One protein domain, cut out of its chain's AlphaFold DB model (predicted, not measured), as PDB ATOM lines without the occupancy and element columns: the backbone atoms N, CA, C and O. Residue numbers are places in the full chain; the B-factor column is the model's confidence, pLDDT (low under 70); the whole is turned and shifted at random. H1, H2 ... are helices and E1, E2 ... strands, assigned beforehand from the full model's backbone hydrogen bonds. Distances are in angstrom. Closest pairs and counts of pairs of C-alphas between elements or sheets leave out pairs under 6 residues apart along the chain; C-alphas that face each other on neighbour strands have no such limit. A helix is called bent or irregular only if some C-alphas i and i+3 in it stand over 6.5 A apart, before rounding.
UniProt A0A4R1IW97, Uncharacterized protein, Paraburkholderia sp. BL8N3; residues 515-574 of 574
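AT A GLANCE: This is residues 515 to 574 of the 574 residues of an uncharacterized protein of Paraburkholderia sp. BL8N3 (UniProt A0A4R1IW97). The model shows a small two-stranded hairpin, E1 and E2, at one end of a long, loose shape, and a single helix, H1, that makes up much of the rest of its length. Between them the chain runs as a long loop, residues 527 to 551, which passes along H1 to its far end and turns there, and H1 then runs back toward the hairpin's end of the shape; the last residues, 569 to 574, fold back toward the loop near residues 530 to 532. The printed part has 60 residues, with two named strands and one named helix in the order E1, E2, H1; the sheet has the order E1 - E2 and is antiparallel. The class is mixed, helices and strands, with under half of the residues in named elements. The whole is loose, with a radius of gyration of the C-alphas of 14.6 A, and spans 39 by 27 by 15 A.

IN THESE COORDINATES: Start at Ser 515 and go on to C-alpha 518 at (228.220, 199.516, 197.578), where strand E1 begins; it covers residues 518 to 520. Strand E2 follows with residues 523 to 526 and measures 9.5 A from first to last C-alpha. Then read through residues 527 to 551, which hold no named element, until you reach C-alpha 552 at (200.336, 183.497, 211.346). There helix H1 begins, residues 552 to 568, and it runs 24.1 A to C-alpha 568 at (223.432, 190.486, 211.928).

HOW THE PARTS SIT: Look first at the hairpin of E1 and E2, antiparallel neighbours joined by a tight link of 2 residues. The angle between their directions is 139 degrees. The C-alphas of Ala 519 and Arg 524 face each other at 4.2 A. Across the pair, find N 518 and O 526 within hydrogen-bond range at 2.8 A, and N 520 and O 523 at 2.9 A. E1 and H1 are apart. In H1, which is not bent, every O i to N i+4 pair is within hydrogen-bond range.

THE WHOLE: The two C-alphas farthest apart are those of Ser 515 and Thr 549, at 41.5 A, while the first and last printed C-alphas, Ser 515 and Ala 574, are 19.1 A apart. The printed part has no cut, and Ala 574 is the chain's last residue. The link from E2 to H1, with 25 residues, is long. Look in the B-factor column for the model's confidence: the mean pLDDT of the printed part is 89.5, and residues 539 to 540 are under 70.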
ATOM      1  N   SER A 515     227.360 208.704 203.384       77.94
ATOM      2  CA  SER A 515     226.845 208.773 202.010       77.94
ATOM      3  C   SER A 515     227.458 207.726 201.076       77.94
ATOM      4  O   SER A 515     227.042 207.628 199.922       77.94
ATOM      5  N   ALA A 516     228.442 206.955 201.538       85.31
ATOM      6  CA  ALA A 516     229.041 205.901 200.740       85.31
ATOM      7  C   ALA A 516     228.108 204.682 200.664       85.31
ATOM      8  O   ALA A 516     227.354 204.379 201.588       85.31
ATOM      9  N   PHE A 517     228.152 203.985 199.534       90.12
ATOM     10  CA  PHE A 517     227.353 202.795 199.282       90.12
ATOM     11  C   PHE A 517     228.140 201.807 198.426       90.12
ATOM     12  O   PHE A 517     229.020 202.194 197.659       90.12
ATOM     13  N   LEU A 518     227.794 200.529 198.532       91.44
ATOM     14  CA  LEU A 518     228.220 199.516 197.578       91.44
ATOM     15  C   LEU A 518     227.280 199.555 196.373       91.44
ATOM     16  O   LEU A 518     226.055 199.572 196.541       91.44
ATOM     17  N   ALA A 519     227.840 199.537 195.166       90.31
ATOM     18  CA  ALA A 519     227.082 199.432 193.927       90.31
ATOM     19  C   ALA A 519     227.609 198.313 193.030       90.31
ATOM     20  O   ALA A 519     228.809 198.055 192.981       90.31
ATOM     21  N   ILE A 520     226.701 197.678 192.291       90.62
ATOM     22  CA  ILE A 520     227.002 196.655 191.286       90.62
ATOM     23  C   ILE A 520     226.377 197.121 189.972       90.62
ATOM     24  O   ILE A 520     225.195 197.456 189.935       90.62
ATOM     25  N   ALA A 521     227.184 197.199 188.908       87.69
ATOM     26  CA  ALA A 521     226.765 197.712 187.597       87.69
ATOM     27  C   ALA A 521     226.072 199.096 187.665       87.69
ATOM     28  O   ALA A 521     225.071 199.350 186.997       87.69
ATOM     29  N   GLY A 522     226.585 199.985 188.523       87.62
ATOM     30  CA  GLY A 522     226.047 201.337 188.727       87.62
ATOM     31  C   GLY A 522     224.793 201.417 189.606       87.62
ATOM     32  O   GLY A 522     224.328 202.518 189.884       87.62
ATOM     33  N   GLN A 523     224.259 200.288 190.081       92.19
ATOM     34  CA  GLN A 523     223.084 200.242 190.954       92.19
ATOM     35  C   GLN A 523     223.492 200.060 192.412       92.19
ATOM     36  O   GLN A 523     224.267 199.162 192.734       92.19
ATOM     37  N   ARG A 524     222.951 200.889 193.309       91.75
ATOM     38  CA  ARG A 524     223.189 200.779 194.754       91.75
ATOM     39  C   ARG A 524     222.622 199.460 195.292       91.75
ATOM     40  O   ARG A 524     221.421 199.235 195.182       91.75
ATOM     41  N   VAL A 525     223.463 198.651 195.937       94.00
ATOM     42  CA  VAL A 525     223.077 197.361 196.543       94.00
ATOM     43  C   VAL A 525     223.125 197.366 198.074       94.00
ATOM     44  O   VAL A 525     222.291 196.721 198.697       94.00
ATOM     45  N   VAL A 526     224.040 198.122 198.694       93.81
ATOM     46  CA  VAL A 526     224.123 198.279 200.161       93.81
ATOM     47  C   VAL A 526     224.409 199.741 200.487       93.81
ATOM     48  O   VAL A 526     225.357 200.309 199.954       93.81
ATOM     49  N   GLY A 527     223.575 200.362 201.323       91.12
ATOM     50  CA  GLY A 527     223.764 201.735 201.811       91.12
ATOM     51  C   GLY A 527     224.203 201.780 203.276       91.12
ATOM     52  O   GLY A 527     224.605 200.765 203.839       91.12
ATOM     53  N   ALA A 528     224.085 202.954 203.899       90.06
ATOM     54  CA  ALA A 528     224.245 203.090 205.343       90.06
ATOM     55  C   ALA A 528     223.225 202.223 206.104       90.06
ATOM     56  O   ALA A 528     222.112 201.994 205.621       90.06
ATOM     57  N   GLN A 529     223.605 201.774 207.303       91.94
ATOM     58  CA  GLN A 529     222.705 201.060 208.207       91.94
ATOM     59  C   GLN A 529     221.432 201.884 208.456       91.94
ATOM     60  O   GLN A 529     221.503 203.074 208.769       91.94
ATOM     61  N   ILE A 530     220.265 201.246 208.343       92.50
ATOM     62  CA  ILE A 530     218.974 201.886 208.619       92.50
ATOM     63  C   ILE A 530     218.651 201.701 210.107       92.50
ATOM     64  O   ILE A 530     218.459 200.575 210.565       92.50
ATOM     65  N   ALA A 531     218.601 202.794 210.864       92.38
ATOM     66  CA  ALA A 531     218.299 202.787 212.299       92.38
ATOM     67  C   ALA A 531     216.786 202.678 212.600       92.38
ATOM     68  O   ALA A 531     215.955 202.806 211.697       92.38
ATOM     69  N   GLY A 532     216.425 202.480 213.876       94.00
ATOM     70  CA  GLY A 532     215.038 202.528 214.363       94.00
ATOM     71  C   GLY A 532     214.289 201.191 214.392       94.00
ATOM     72  O   GLY A 532     213.066 201.178 214.542       94.00
ATOM     73  N   TYR A 533     214.986 200.061 214.254       93.31
ATOM     74  CA  TYR A 533     214.379 198.732 214.347       93.31
ATOM     75  C   TYR A 533     214.615 198.130 215.739       93.31
ATOM     76  O   TYR A 533     215.744 198.071 216.219       93.31
ATOM     77  N   GLY A 534     213.566 197.615 216.388       90.00
ATOM     78  CA  GLY A 534     213.694 196.858 217.641       90.00
ATOM     79  C   GLY A 534     214.274 195.449 217.437       90.00
ATOM     80  O   GLY A 534     214.226 194.901 216.334       90.00
ATOM     81  N   ALA A 535     214.810 194.838 218.500       90.12
ATOM     82  CA  ALA A 535     215.196 193.424 218.484       90.12
ATOM     83  C   ALA A 535     213.947 192.546 218.711       90.12
ATOM     84  O   ALA A 535     213.308 192.680 219.758       90.12
ATOM     85  N   PRO A 536     213.560 191.671 217.765       89.50
ATOM     86  CA  PRO A 536     212.387 190.822 217.943       89.50
ATOM     87  C   PRO A 536     212.608 189.816 219.083       89.50
ATOM     88  O   PRO A 536     213.673 189.212 219.194       89.50
ATOM     89  N   THR A 537     211.592 189.602 219.919       86.44
ATOM     90  CA  THR A 537     211.625 188.642 221.035       86.44
ATOM     91  C   THR A 537     210.724 187.440 220.751       86.44
ATOM     92  O   THR A 537     209.570 187.625 220.370       86.44
ATOM     93  N   GLY A 538     211.205 186.216 221.005       73.44
ATOM     94  CA  GLY A 538     210.335 185.037 221.163       73.44
ATOM     95  C   GLY A 538     210.071 184.148 219.936       73.44
ATOM     96  O   GLY A 538     209.087 183.416 219.954       73.44
ATOM     97  N   ALA A 539     210.915 184.145 218.898       63.62
ATOM     98  CA  ALA A 539     210.761 183.239 217.748       63.62
ATOM     99  C   ALA A 539     211.940 182.262 217.602       63.62
ATOM    100  O   ALA A 539     213.098 182.671 217.644       63.62
ATOM    101  N   ALA A 540     211.644 180.975 217.400       69.00
ATOM    102  CA  ALA A 540     212.629 179.965 217.016       69.00
ATOM    103  C   ALA A 540     212.741 179.888 215.485       69.00
ATOM    104  O   ALA A 540     211.729 179.975 214.786       69.00
ATOM    105  N   LYS A 541     213.960 179.684 214.967       77.88
ATOM    106  CA  LYS A 541     214.211 179.463 213.536       77.88
ATOM    107  C   LYS A 541     213.364 178.287 213.045       77.88
ATOM    108  O   LYS A 541     213.562 177.152 213.480       77.88
ATOM    109  N   LEU A 542     212.420 178.550 212.142       83.25
ATOM    110  CA  LEU A 542     211.648 177.490 211.500       83.25
ATOM    111  C   LEU A 542     212.587 176.658 210.624       83.25
ATOM    112  O   LEU A 542     213.297 177.200 209.780       83.25
ATOM    113  N   SER A 543     212.586 175.340 210.813       85.19
ATOM    114  CA  SER A 543     213.368 174.418 209.981       85.19
ATOM    115  C   SER A 543     212.813 174.294 208.560       85.19
ATOM    116  O   SER A 543     213.561 173.991 207.636       85.19
ATOM    117  N   ASN A 544     211.513 174.548 208.381       88.56
ATOM    118  CA  ASN A 544     210.849 174.593 207.086       88.56
ATOM    119  C   ASN A 544     209.721 175.633 207.109       88.56
ATOM    120  O   ASN A 544     208.865 175.604 207.997       88.56
ATOM    121  N   PHE A 545     209.706 176.535 206.127       91.44
ATOM    122  CA  PHE A 545     208.617 177.485 205.936       91.44
ATOM    123  C   PHE A 545     207.720 176.989 204.801       91.44
ATOM    124  O   PHE A 545     208.161 176.959 203.654       91.44
ATOM    125  N   PRO A 546     206.462 176.613 205.078       90.12
ATOM    126  CA  PRO A 546     205.629 175.923 204.097       90.12
ATOM    127  C   PRO A 546     205.017 176.864 203.040       90.12
ATOM    128  O   PRO A 546     204.144 176.459 202.276       90.12
ATOM    129  N   GLY A 547     205.463 178.127 202.983       90.38
ATOM    130  CA  GLY A 547     205.012 179.108 202.003       90.38
ATOM    131  C   GLY A 547     203.509 179.354 202.108       90.38
ATOM    132  O   GLY A 547     203.036 179.926 203.086       90.38
ATOM    133  N   ALA A 548     202.765 178.890 201.104       90.81
ATOM    134  CA  ALA A 548     201.328 179.122 200.966       90.81
ATOM    135  C   ALA A 548     200.473 178.587 202.132       90.81
ATOM    136  O   ALA A 548     199.366 179.077 202.332       90.81
ATOM    137  N   THR A 549     200.956 177.609 202.908       93.12
ATOM    138  CA  THR A 549     200.217 177.027 204.048       93.12
ATOM    139  C   THR A 549     200.763 177.448 205.417       93.12
ATOM    140  O   THR A 549     200.445 176.828 206.432       93.12
ATOM    141  N   ALA A 550     201.587 178.501 205.475       92.56
ATOM    142  CA  ALA A 550     202.141 178.994 206.732       92.56
ATOM    143  C   ALA A 550     201.061 179.612 207.634       92.56
ATOM    144  O   ALA A 550     200.237 180.418 207.207       92.56
ATOM    145  N   THR A 551     201.097 179.272 208.921       92.56
ATOM    146  CA  THR A 551     200.269 179.921 209.946       92.56
ATOM    147  C   THR A 551     200.766 181.339 210.245       92.56
ATOM    148  O   THR A 551     201.913 181.694 209.955       92.56
ATOM    149  N   LEU A 552     199.935 182.158 210.900       90.00
ATOM    150  CA  LEU A 552     200.336 183.497 211.346       90.00
ATOM    151  C   LEU A 552     201.534 183.453 212.305       90.00
ATOM    152  O   LEU A 552     202.451 184.260 212.176       90.00
ATOM    153  N   ALA A 553     201.571 182.481 213.220       88.12
ATOM    154  CA  ALA A 553     202.696 182.296 214.134       88.12
ATOM    155  C   ALA A 553     203.986 181.940 213.378       88.12
ATOM    156  O   ALA A 553     205.040 182.515 213.648       88.12
ATOM    157  N   GLN A 554     203.899 181.056 212.377       91.44
ATOM    158  CA  GLN A 554     205.037 180.733 211.514       91.44
ATOM    159  C   GLN A 554     205.483 181.939 210.674       91.44
ATOM    160  O   GLN A 554     206.675 182.170 210.504       91.44
ATOM    161  N   THR A 555     204.539 182.751 210.200       91.56
ATOM    162  CA  THR A 555     204.833 183.979 209.451       91.56
ATOM    163  C   THR A 555     205.524 185.016 210.337       91.56
ATOM    164  O   THR A 555     206.557 185.559 209.954       91.56
ATOM    165  N   SER A 556     205.025 185.241 211.556       90.31
ATOM    166  CA  SER A 556     205.644 186.144 212.533       90.31
ATOM    167  C   SER A 556     207.040 185.676 212.941       90.31
ATOM    168  O   SER A 556     207.947 186.497 213.063       90.31
ATOM    169  N   ALA A 557     207.231 184.367 213.127       90.50
ATOM    170  CA  ALA A 557     208.541 183.797 213.412       90.50
ATOM    171  C   ALA A 557     209.517 183.994 212.242       90.50
ATOM    172  O   ALA A 557     210.681 184.321 212.463       90.50
ATOM    173  N   MET A 558     209.040 183.867 210.999       91.56
ATOM    174  CA  MET A 558     209.854 184.118 209.809       91.56
ATOM    175  C   MET A 558     210.252 185.594 209.678       91.56
ATOM    176  O   MET A 558     211.415 185.895 209.430       91.56
ATOM    177  N   VAL A 559     209.321 186.529 209.896       92.31
ATOM    178  CA  VAL A 559     209.627 187.971 209.872       92.31
ATOM    179  C   VAL A 559     210.640 188.336 210.959       92.31
ATOM    180  O   VAL A 559     211.594 189.063 210.688       92.31
ATOM    181  N   ALA A 560     210.480 187.791 212.169       91.88
ATOM    182  CA  ALA A 560     211.449 187.965 213.250       91.88
ATOM    183  C   ALA A 560     212.848 187.455 212.858       91.88
ATOM    184  O   ALA A 560     213.834 188.149 213.106       91.88
ATOM    185  N   GLN A 561     212.936 186.292 212.199       92.31
ATOM    186  CA  GLN A 561     214.202 185.750 211.700       92.31
ATOM    187  C   GLN A 561     214.833 186.647 210.625       92.31
ATOM    188  O   GLN A 561     216.015 186.951 210.727       92.31
ATOM    189  N   ILE A 562     214.058 187.138 209.650       93.00
ATOM    190  CA  ILE A 562     214.561 188.049 208.605       93.00
ATOM    191  C   ILE A 562     215.134 189.330 209.229       93.00
ATOM    192  O   ILE A 562     216.224 189.761 208.862       93.00
ATOM    193  N   ILE A 563     214.435 189.932 210.198       92.69
ATOM    194  CA  ILE A 563     214.931 191.126 210.900       92.69
ATOM    195  C   ILE A 563     216.227 190.805 211.654       92.69
ATOM    196  O   ILE A 563     217.177 191.587 211.590       92.69
ATOM    197  N   ALA A 564     216.294 189.664 212.345       91.44
ATOM    198  CA  ALA A 564     217.504 189.234 213.044       91.44
ATOM    199  C   ALA A 564     218.688 189.026 212.079       91.44
ATOM    200  O   ALA A 564     219.796 189.491 212.360       91.44
ATOM    201  N   ASP A 565     218.451 188.411 210.919       92.81
ATOM    202  CA  ASP A 565     219.466 188.200 209.884       92.81
ATOM    203  C   ASP A 565     219.964 189.540 209.317       92.81
ATOM    204  O   ASP A 565     221.174 189.762 209.238       92.81
ATOM    205  N   LEU A 566     219.064 190.475 208.990       95.19
ATOM    206  CA  LEU A 566     219.426 191.807 208.483       95.19
ATOM    207  C   LEU A 566     220.205 192.640 209.513       95.19
ATOM    208  O   LEU A 566     221.137 193.355 209.142       95.19
ATOM    209  N   ARG A 567     219.871 192.532 210.807       92.75
ATOM    210  CA  ARG A 567     220.655 193.149 211.894       92.75
ATOM    211  C   ARG A 567     222.045 192.531 212.016       92.75
ATOM    212  O   ARG A 567     223.011 193.257 212.219       92.75
ATOM    213  N   THR A 568     222.152 191.213 211.859       92.44
ATOM    214  CA  THR A 568     223.432 190.486 211.928       92.44
ATOM    215  C   THR A 568     224.370 190.894 210.792       92.44
ATOM    216  O   THR A 568     225.563 191.071 211.014       92.44
ATOM    217  N   HIS A 569     223.829 191.139 209.595       93.56
ATOM    218  CA  HIS A 569     224.575 191.701 208.463       93.56
ATOM    219  C   HIS A 569     224.853 193.213 208.592       93.56
ATOM    220  O   HIS A 569     225.468 193.795 207.702       93.56
ATOM    221  N   GLY A 570     224.385 193.874 209.659       92.38
ATOM    222  CA  GLY A 570     224.566 195.312 209.878       92.38
ATOM    223  C   GLY A 570     223.677 196.215 209.014       92.38
ATOM    224  O   GLY A 570     223.855 197.429 209.037       92.38
ATOM    225  N   LEU A 571     222.701 195.665 208.281       94.69
ATOM    226  CA  LEU A 571     221.809 196.440 207.405       94.69
ATOM    227  C   LEU A 571     220.752 197.228 208.196       94.69
ATOM    228  O   LEU A 571     220.354 198.314 207.776       94.69
ATOM    229  N   LEU A 572     220.326 196.700 209.350       95.31
ATOM    230  CA  LEU A 572     219.395 197.347 210.279       95.31
ATOM    231  C   LEU A 572     220.056 197.583 211.644       95.31
ATOM    232  O   LEU A 572     220.747 196.703 212.160       95.31
ATOM    233  N   GLY A 573     219.821 198.754 212.230       91.56
ATOM    234  CA  GLY A 573     220.314 199.178 213.542       91.56
ATOM    235  C   GLY A 573     219.185 199.411 214.547       91.56
ATOM    236  O   GLY A 573     218.010 199.462 214.174       91.56
ATOM    237  N   ALA A 574     219.556 199.511 215.829       85.88
ATOM    238  CA  ALA A 574     218.641 199.963 216.882       85.88
ATOM    239  C   ALA A 574     218.187 201.409 216.639       85.88
ATOM    240  O   ALA A 574     218.984 202.189 216.070       85.88
TER     241      ALA A 574